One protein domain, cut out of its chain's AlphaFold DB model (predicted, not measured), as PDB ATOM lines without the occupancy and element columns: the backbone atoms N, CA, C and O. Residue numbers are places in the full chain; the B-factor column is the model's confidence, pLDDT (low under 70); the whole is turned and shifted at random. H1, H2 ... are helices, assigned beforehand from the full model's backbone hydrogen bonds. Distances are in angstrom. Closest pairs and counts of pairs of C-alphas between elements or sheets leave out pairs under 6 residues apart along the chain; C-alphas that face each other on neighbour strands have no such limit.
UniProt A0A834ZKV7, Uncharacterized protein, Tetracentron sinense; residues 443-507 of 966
ATOM      1  N   ARG A 443      42.901  11.851  -0.938       93.69
ATOM      2  CA  ARG A 443      42.256  11.969   0.386       93.69
ATOM      3  C   ARG A 443      40.784  11.547   0.354       93.69
ATOM      4  O   ARG A 443      40.384  10.762   1.208       93.69
ATOM      5  N   GLN A 444      40.019  11.968  -0.657       91.00
ATOM      6  CA  GLN A 444      38.622  11.544  -0.832       91.00
ATOM      7  C   GLN A 444      38.536  10.021  -1.056       91.00
ATOM      8  O   GLN A 444      37.710   9.336  -0.453       91.00
ATOM      9  N   ILE A 445      39.461   9.455  -1.844       91.69
ATOM     10  CA  ILE A 445      39.564   7.997  -2.039       91.69
ATOM     11  C   ILE A 445      39.894   7.285  -0.713       91.69
ATOM     12  O   ILE A 445      39.283   6.261  -0.393       91.69
ATOM     13  N   ALA A 446      40.814   7.819   0.099       93.19
ATOM     14  CA  ALA A 446      41.141   7.263   1.418       93.19
ATOM     15  C   ALA A 446      39.957   7.312   2.407       93.19
ATOM     16  O   ALA A 446      39.799   6.393   3.215       93.19
ATOM     17  N   GLU A 447      39.112   8.343   2.341       92.38
ATOM     18  CA  GLU A 447      37.891   8.462   3.146       92.38
ATOM     19  C   GLU A 447      36.843   7.411   2.761       92.38
ATOM     20  O   GLU A 447      36.347   6.704   3.639       92.38
ATOM     21  N   HIS A 448      36.566   7.228   1.467       87.38
ATOM     22  CA  HIS A 448      35.580   6.244   1.007       87.38
ATOM     23  C   HIS A 448      36.022   4.783   1.201       87.38
ATOM     24  O   HIS A 448      35.186   3.928   1.490       87.38
ATOM     25  N   THR A 449      37.325   4.486   1.126       89.19
ATOM     26  CA  THR A 449      37.895   3.125   1.243       89.19
ATOM     27  C   THR A 449      37.970   2.576   2.683       89.19
ATOM     28  O   THR A 449      38.974   1.986   3.087       89.19
ATOM     29  N   GLU A 450      36.921   2.734   3.503       86.19
ATOM     30  CA  GLU A 450      36.863   2.088   4.827       86.19
ATOM     31  C   GLU A 450      37.097   0.566   4.741       86.19
ATOM     32  O   GLU A 450      36.565  -0.115   3.869       86.19
ATOM     33  N   LEU A 451      37.858   0.027   5.704       86.69
ATOM     34  CA  LEU A 451      38.209  -1.397   5.863       86.69
ATOM     35  C   LEU A 451      39.104  -2.023   4.776       86.69
ATOM     36  O   LEU A 451      39.512  -3.170   4.952       86.69
ATOM     37  N   PHE A 452      39.458  -1.300   3.708       90.06
ATOM     38  CA  PHE A 452      40.334  -1.827   2.655       90.06
ATOM     39  C   PHE A 452      41.753  -2.097   3.182       90.06
ATOM     40  O   PHE A 452      42.358  -1.269   3.866       90.06
ATOM     41  N   THR A 453      42.300  -3.259   2.834       92.19
ATOM     42  CA  THR A 453      43.687  -3.657   3.108       92.19
ATOM     43  C   THR A 453      44.669  -3.033   2.111       92.19
ATOM     44  O   THR A 453      44.278  -2.526   1.061       92.19
ATOM     45  N   GLY A 454      45.973  -3.103   2.404       90.12
ATOM     46  CA  GLY A 454      47.014  -2.601   1.495       90.12
ATOM     47  C   GLY A 454      46.941  -3.226   0.097       90.12
ATOM     48  O   GLY A 454      46.965  -2.505  -0.894       90.12
ATOM     49  N   ALA A 455      46.742  -4.544   0.015       89.94
ATOM     50  CA  ALA A 455      46.588  -5.256  -1.257       89.94
ATOM     51  C   ALA A 455      45.303  -4.888  -2.033       89.94
ATOM     52  O   ALA A 455      45.286  -4.972  -3.260       89.94
ATOM     53  N   GLU A 456      44.233  -4.465  -1.353       91.44
ATOM     54  CA  GLU A 456      43.014  -3.967  -2.011       91.44
ATOM     55  C   GLU A 456      43.179  -2.529  -2.513       91.44
ATOM     56  O   GLU A 456      42.626  -2.190  -3.556       91.44
ATOM     57  N   LEU A 457      43.975  -1.699  -1.832       92.19
ATOM     58  CA  LEU A 457      44.342  -0.357  -2.305       92.19
ATOM     59  C   LEU A 457      45.324  -0.422  -3.488       92.19
ATOM     60  O   LEU A 457      45.150   0.303  -4.465       92.19
ATOM     61  N   GLU A 458      46.292  -1.343  -3.456       91.06
ATOM     62  CA  GLU A 458      47.127  -1.683  -4.616       91.06
ATOM     63  C   GLU A 458      46.263  -2.170  -5.792       91.06
ATOM     64  O   GLU A 458      46.425  -1.712  -6.925       91.06
ATOM     65  N   GLY A 459      45.309  -3.067  -5.516       92.00
ATOM     66  CA  GLY A 459      44.341  -3.561  -6.494       92.00
ATOM     67  C   GLY A 459      43.481  -2.449  -7.096       92.00
ATOM     68  O   GLY A 459      43.325  -2.408  -8.311       92.00
ATOM     69  N   LEU A 460      42.986  -1.517  -6.276       92.94
ATOM     70  CA  LEU A 460      42.217  -0.346  -6.705       92.94
ATOM     71  C   LEU A 460      43.022   0.540  -7.668       92.94
ATOM     72  O   LEU A 460      42.517   0.882  -8.735       92.94
ATOM     73  N   CYS A 461      44.277   0.868  -7.339       93.31
ATOM     74  CA  CYS A 461      45.156   1.630  -8.234       93.31
ATOM     75  C   CYS A 461      45.439   0.880  -9.546       93.31
ATOM     76  O   CYS A 461      45.364   1.473 -10.622       93.31
ATOM     77  N   ARG A 462      45.722  -0.430  -9.480       93.06
ATOM     78  CA  ARG A 462      46.001  -1.243 -10.673       93.06
ATOM     79  C   ARG A 462      44.780  -1.361 -11.584       93.06
ATOM     80  O   ARG A 462      44.900  -1.111 -12.780       93.06
ATOM     81  N   GLU A 463      43.610  -1.696 -11.043       92.56
ATOM     82  CA  GLU A 463      42.387  -1.796 -11.844       92.56
ATOM     83  C   GLU A 463      41.938  -0.430 -12.382       92.56
ATOM     84  O   GLU A 463      41.400  -0.389 -13.482       92.56
ATOM     85  N   ALA A 464      42.204   0.690 -11.695       93.56
ATOM     86  CA  ALA A 464      41.922   2.024 -12.238       93.56
ATOM     87  C   ALA A 464      42.772   2.312 -13.491       93.56
ATOM     88  O   ALA A 464      42.244   2.800 -14.490       93.56
ATOM     89  N   GLY A 465      44.051   1.919 -13.485       93.19
ATOM     90  CA  GLY A 465      44.896   1.934 -14.684       93.19
ATOM     91  C   GLY A 465      44.400   0.988 -15.785       93.19
ATOM     92  O   GLY A 465      44.370   1.364 -16.954       93.19
ATOM     93  N   MET A 466      43.934  -0.216 -15.429       92.75
ATOM     94  CA  MET A 466      43.341  -1.146 -16.400       92.75
ATOM     95  C   MET A 466      42.012  -0.643 -16.978       92.75
ATOM     96  O   MET A 466      41.703  -0.958 -18.121       92.75
ATOM     97  N   VAL A 467      41.217   0.123 -16.226       94.31
ATOM     98  CA  VAL A 467      39.989   0.761 -16.722       94.31
ATOM     99  C   VAL A 467      40.328   1.902 -17.683       94.31
ATOM    100  O   VAL A 467      39.791   1.908 -18.786       94.31
ATOM    101  N   ALA A 468      41.302   2.758 -17.356       94.75
ATOM    102  CA  ALA A 468      41.796   3.783 -18.282       94.75
ATOM    103  C   ALA A 468      42.281   3.184 -19.618       94.75
ATOM    104  O   ALA A 468      41.867   3.639 -20.679       94.75
ATOM    105  N   LEU A 469      43.064   2.099 -19.576       94.56
ATOM    106  CA  LEU A 469      43.545   1.393 -20.775       94.56
ATOM    107  C   LEU A 469      42.454   0.613 -21.539       94.56
ATOM    108  O   LEU A 469      42.659   0.272 -22.706       94.56
ATOM    109  N   ARG A 470      41.314   0.298 -20.903       93.12
ATOM    110  CA  ARG A 470      40.128  -0.292 -21.561       93.12
ATOM    111  C   ARG A 470      39.251   0.768 -22.233       93.12
ATOM    112  O   ARG A 470      38.542   0.425 -23.174       93.12
ATOM    113  N   GLU A 471      39.274   2.007 -21.740       92.38
ATOM    114  CA  GLU A 471      38.616   3.158 -22.367       92.38
ATOM    115  C   GLU A 471      39.443   3.662 -23.560       92.38
ATOM    116  O   GLU A 471      38.949   3.647 -24.684       92.38
ATOM    117  N   ASP A 472      40.718   4.001 -23.337       93.00
ATOM    118  CA  ASP A 472      41.662   4.453 -24.363       93.00
ATOM    119  C   ASP A 472      43.024   3.756 -24.198       93.00
ATOM    120  O   ASP A 472      43.771   4.007 -23.253       93.00
ATOM    121  N   ILE A 473      43.420   2.922 -25.166       93.00
ATOM    122  CA  ILE A 473      44.696   2.181 -25.108       93.00
ATOM    123  C   ILE A 473      45.944   3.087 -25.190       93.00
ATOM    124  O   ILE A 473      47.051   2.661 -24.870       93.00
ATOM    125  N   SER A 474      45.770   4.346 -25.606       90.88
ATOM    126  CA  SER A 474      46.796   5.396 -25.593       90.88
ATOM    127  C   SER A 474      46.682   6.361 -24.402       90.88
ATOM    128  O   SER A 474      47.337   7.406 -24.413       90.88
ATOM    129  N   ALA A 475      45.859   6.056 -23.394       87.00
ATOM    130  CA  ALA A 475      45.747   6.862 -22.183       87.00
ATOM    131  C   ALA A 475      47.097   6.948 -21.448       87.00
ATOM    132  O   ALA A 475      47.732   5.941 -21.136       87.00
ATOM    133  N   SER A 476      47.533   8.176 -21.158       88.56
ATOM    134  CA  SER A 476      48.802   8.477 -20.481       88.56
ATOM    135  C   SER A 476      48.624   9.060 -19.075       88.56
ATOM    136  O   SER A 476      49.621   9.353 -18.415       88.56
ATOM    137  N   VAL A 477      47.375   9.227 -18.630       93.31
ATOM    138  CA  VAL A 477      46.942   9.791 -17.342       93.31
ATOM    139  C   VAL A 477      45.689   9.034 -16.889       93.31
ATOM    140  O   VAL A 477      44.877   8.653 -17.729       93.31
ATOM    141  N   VAL A 478      45.529   8.816 -15.582       94.19
ATOM    142  CA  VAL A 478      44.351   8.168 -14.982       94.19
ATOM    143  C   VAL A 478      43.559   9.184 -14.158       94.19
ATOM    144  O   VAL A 478      44.040   9.671 -13.133       94.19
ATOM    145  N   SER A 479      42.344   9.468 -14.620       93.00
ATOM    146  CA  SER A 479      41.357  10.377 -14.023       93.00
ATOM    147  C   SER A 479      40.475   9.714 -12.946       93.00
ATOM    148  O   SER A 479      40.455   8.493 -12.765       93.00
ATOM    149  N   ASN A 480      39.696  10.522 -12.227       92.19
ATOM    150  CA  ASN A 480      38.916  10.138 -11.044       92.19
ATOM    151  C   ASN A 480      37.746   9.186 -11.376       92.19
ATOM    152  O   ASN A 480      37.421   8.290 -10.594       92.19
ATOM    153  N   HIS A 481      37.138   9.300 -12.563       91.00
ATOM    154  CA  HIS A 481      36.001   8.451 -12.949       91.00
ATOM    155  C   HIS A 481      36.376   6.968 -13.101       91.00
ATOM    156  O   HIS A 481      35.553   6.104 -12.784       91.00
ATOM    157  N   HIS A 482      37.620   6.641 -13.479       93.31
ATOM    158  CA  HIS A 482      38.092   5.251 -13.485       93.31
ATOM    159  C   HIS A 482      38.129   4.676 -12.056       93.31
ATOM    160  O   HIS A 482      37.658   3.561 -11.823       93.31
ATOM    161  N   PHE A 483      38.603   5.451 -11.067       92.38
ATOM    162  CA  PHE A 483      38.593   5.046  -9.653       92.38
ATOM    163  C   PHE A 483      37.166   4.830  -9.128       92.38
ATOM    164  O   PHE A 483      36.913   3.837  -8.447       92.38
ATOM    165  N   GLN A 484      36.216   5.702  -9.484       90.19
ATOM    166  CA  GLN A 484      34.797   5.552  -9.122       90.19
ATOM    167  C   GLN A 484      34.159   4.306  -9.764       90.19
ATOM    168  O   GLN A 484      33.384   3.592  -9.118       90.19
ATOM    169  N   THR A 485      34.531   4.007 -11.011       90.88
ATOM    170  CA  THR A 485      34.092   2.812 -11.748       90.88
ATOM    171  C   THR A 485      34.583   1.531 -11.067       90.88
ATOM    172  O   THR A 485      33.791   0.623 -10.810       90.88
ATOM    173  N   VAL A 486      35.865   1.475 -10.688       90.94
ATOM    174  CA  VAL A 486      36.445   0.336  -9.957       90.94
ATOM    175  C   VAL A 486      35.849   0.208  -8.556       90.94
ATOM    176  O   VAL A 486      35.410  -0.882  -8.189       90.94
ATOM    177  N   TRP A 487      35.761   1.302  -7.792       84.19
ATOM    178  CA  TRP A 487      35.161   1.321  -6.453       84.19
ATOM    179  C   TRP A 487      33.746   0.729  -6.440       84.19
ATOM    180  O   TRP A 487      33.433  -0.094  -5.586       84.19
ATOM    181  N   SER A 488      32.926   1.065  -7.440       84.81
ATOM    182  CA  SER A 488      31.555   0.552  -7.584       84.81
ATOM    183  C   SER A 488      31.472  -0.976  -7.768       84.81
ATOM    184  O   SER A 488      30.405  -1.559  -7.578       84.81
ATOM    185  N   SER A 489      32.582  -1.630  -8.131       84.19
ATOM    186  CA  SER A 489      32.685  -3.087  -8.300       84.19
ATOM    187  C   SER A 489      33.368  -3.810  -7.131       84.19
ATOM    188  O   SER A 489      33.083  -4.988  -6.891       84.19
ATOM    189  N   LEU A 490      34.251  -3.127  -6.395       82.69
ATOM    190  CA  LEU A 490      35.020  -3.713  -5.299       82.69
ATOM    191  C   LEU A 490      34.213  -3.760  -3.994       82.69
ATOM    192  O   LEU A 490      33.320  -2.955  -3.734       82.69
ATOM    193  N   LYS A 491      34.551  -4.727  -3.140       80.94
ATOM    194  CA  LYS A 491      34.013  -4.874  -1.783       80.94
ATOM    195  C   LYS A 491      35.163  -5.215  -0.852       80.94
ATOM    196  O   LYS A 491      35.970  -6.069  -1.208       80.94
ATOM    197  N   ALA A 492      35.197  -4.595   0.326       84.06
ATOM    198  CA  ALA A 492      36.197  -4.903   1.342       84.06
ATOM    199  C   ALA A 492      36.112  -6.381   1.757       84.06
ATOM    200  O   ALA A 492      35.035  -6.880   2.094       84.06
ATOM    201  N   ALA A 493      37.254  -7.062   1.775       77.69
ATOM    202  CA  ALA A 493      37.387  -8.455   2.186       77.69
ATOM    203  C   ALA A 493      37.353  -8.653   3.714       77.69
ATOM    204  O   ALA A 493      37.290  -9.793   4.169       77.69
ATOM    205  N   LEU A 494      37.411  -7.572   4.505       84.88
ATOM    206  CA  LEU A 494      37.396  -7.608   5.970       84.88
ATOM    207  C   LEU A 494      36.109  -7.036   6.560       84.88
ATOM    208  O   LEU A 494      35.715  -5.904   6.276       84.88
ATOM    209  N   THR A 495      35.518  -7.776   7.494       87.56
ATOM    210  CA  THR A 495      34.462  -7.279   8.380       87.56
ATOM    211  C   THR A 495      35.036  -6.711   9.683       87.56
ATOM    212  O   THR A 495      36.099  -7.116  10.160       87.56
ATOM    213  N   LYS A 496      34.295  -5.794  10.328       86.50
ATOM    214  CA  LYS A 496      34.679  -5.218  11.635       86.50
ATOM    215  C   LYS A 496      34.833  -6.311  12.721       86.50
ATOM    216  O   LYS A 496      35.764  -6.246  13.517       86.50
ATOM    217  N   ALA A 497      34.028  -7.378  12.665       86.06
ATOM    218  CA  ALA A 497      34.106  -8.518  13.587       86.06
ATOM    219  C   ALA A 497      35.390  -9.363  13.441       86.06
ATOM    220  O   ALA A 497      35.932  -9.840  14.438       86.06
ATOM    221  N   GLU A 498      35.914  -9.541  12.224       85.75
ATOM    222  CA  GLU A 498      37.187 -10.249  12.013       85.75
ATOM    223  C   GLU A 498      38.374  -9.440  12.542       85.75
ATOM    224  O   GLU A 498      39.297 -10.004  13.132       85.75
ATOM    225  N   ILE A 499      38.336  -8.112  12.389       86.69
ATOM    226  CA  ILE A 499      39.354  -7.202  12.930       86.69
ATOM    227  C   ILE A 499      39.391  -7.296  14.462       86.69
ATOM    228  O   ILE A 499      40.469  -7.488  15.032       86.69
ATOM    229  N   ASP A 500      38.227  -7.268  15.121       85.75
ATOM    230  CA  ASP A 500      38.113  -7.482  16.569       85.75
ATOM    231  C   ASP A 500      38.647  -8.860  16.995       85.75
ATOM    232  O   ASP A 500      39.370  -8.963  17.993       85.75
ATOM    233  N   ALA A 501      38.375  -9.918  16.222       85.38
ATOM    234  CA  ALA A 501      38.919 -11.251  16.479       85.38
ATOM    235  C   ALA A 501      40.461 -11.266  16.415       85.38
ATOM    236  O   ALA A 501      41.101 -11.720  17.368       85.38
ATOM    237  N   TYR A 502      41.077 -10.698  15.368       85.88
ATOM    238  CA  TYR A 502      42.540 -10.581  15.272       85.88
ATOM    239  C   TYR A 502      43.150  -9.742  16.407       85.88
ATOM    240  O   TYR A 502      44.193 -10.117  16.950       85.88
ATOM    241  N   ALA A 503      42.506  -8.637  16.794       84.31
ATOM    242  CA  ALA A 503      42.954  -7.788  17.897       84.31
ATOM    243  C   ALA A 503      42.816  -8.486  19.267       84.31
ATOM    244  O   ALA A 503      43.643  -8.282  20.161       84.31
ATOM    245  N   SER A 504      41.802  -9.346  19.436       80.94
ATOM    246  CA  SER A 504      41.563 -10.097  20.676       80.94
ATOM    247  C   SER A 504      42.685 -11.087  21.011       80.94
ATOM    248  O   SER A 504      43.000 -11.258  22.190       80.94
ATOM    249  N   PHE A 505      43.353 -11.661  19.999       77.69
ATOM    250  CA  PHE A 505      44.448 -12.628  20.171       77.69
ATOM    251  C   PHE A 505      45.553 -12.107  21.105       77.69
ATOM    252  O   PHE A 505      46.074 -12.849  21.936       77.69
ATOM    253  N   LYS A 506      45.866 -10.806  21.029       64.00
ATOM    254  CA  LYS A 506      46.903 -10.171  21.853       64.00
ATOM    255  C   LYS A 506      46.485  -9.940  23.314       64.00
ATOM    256  O   LYS A 506      47.356  -9.772  24.164       64.00
ATOM    257  N   LYS A 507      45.183  -9.925  23.632       52.31
ATOM    258  CA  LYS A 507      44.690  -9.635  24.994       52.31
ATOM    259  C   LYS A 507      44.814 -10.827  25.951       52.31
ATOM    260  O   LYS A 507      44.995 -10.597  27.142       52.31
TER     261      LYS A 507
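This is residues 443 to 507 of the 966 residues of an uncharacterized protein of Tetracentron sinense (UniProt A0A834ZKV7). A loose, elongated group of helices is built along one long helix, H2, with the short helix H3 packing across its residues 460 to 468 and the short helix H1 on the same side, near H3 but held off from H2. From H3 the chain runs back past the end where H2 begins and leads to H4, which extends the long axis and whose residues 500 to 504 stick out with the tail, residues 505 to 507. The printed part has 65 residues with four named helices, in the order H1, H2, H3, H4 along the chain, and no named strand; the class is all helix. The whole is loose, with a radius of gyration of the C-alphas of 15.0 A, and a rod in outline, spanning 53 by 18 by 17 A.

H2, the longest helix, holds residues 454 to 471 and measures 25.9 A from first to last C-alpha, from C-alpha 454 at (47.014, -2.601, 1.495) to C-alpha 471 at (38.616, 3.158, -22.367). H3 holds residues 480 to 487 and measures 10.6 A. H1 holds residues 443 to 448 and measures 8.8 A, beginning at C-alpha 443 at (42.256, 11.969, 0.386). H4 holds residues 496 to 504 and measures 12.4 A, ending at C-alpha 504 at (41.563, -10.097, 20.676).

H2 touches H3 with its residues 460 to 468 alone, with 14 pairs of C-alphas within 8 A. The closest C-alphas of the two are those of Ala 464 and His 482, 5.2 A apart. Their lines stand at a steep tilt of 59 degrees, and they run opposite ways. The centres of H2 and H3 are 8.7 A apart. H1 touches no helix, but H1 and H3 are near each other, with 5 pairs of C-alphas within 10 A. H1 and H2 are apart, though they follow each other in the chain. H4 touches no helix and is apart from H1, H2 and H3. In H1, H2, H3 and H4, every backbone O i to N i+4 pair is within hydrogen-bond range.

The two C-alphas farthest apart are those of Ser 474 and Lys 507, at 52.8 A. Residues 500 to 507, of which 500 to 504 belong to H4, stand free; the body without them has 57 residues and spans 43 by 18 by 17 A. The printed part has no cut. The link from H1 to H2, 5 residues, is tight, and those from H2 to H3 and from H3 to H4, 8 residues each, are short. The mean pLDDT of the printed part is 88.4, and residues 506 to 507 are under 70.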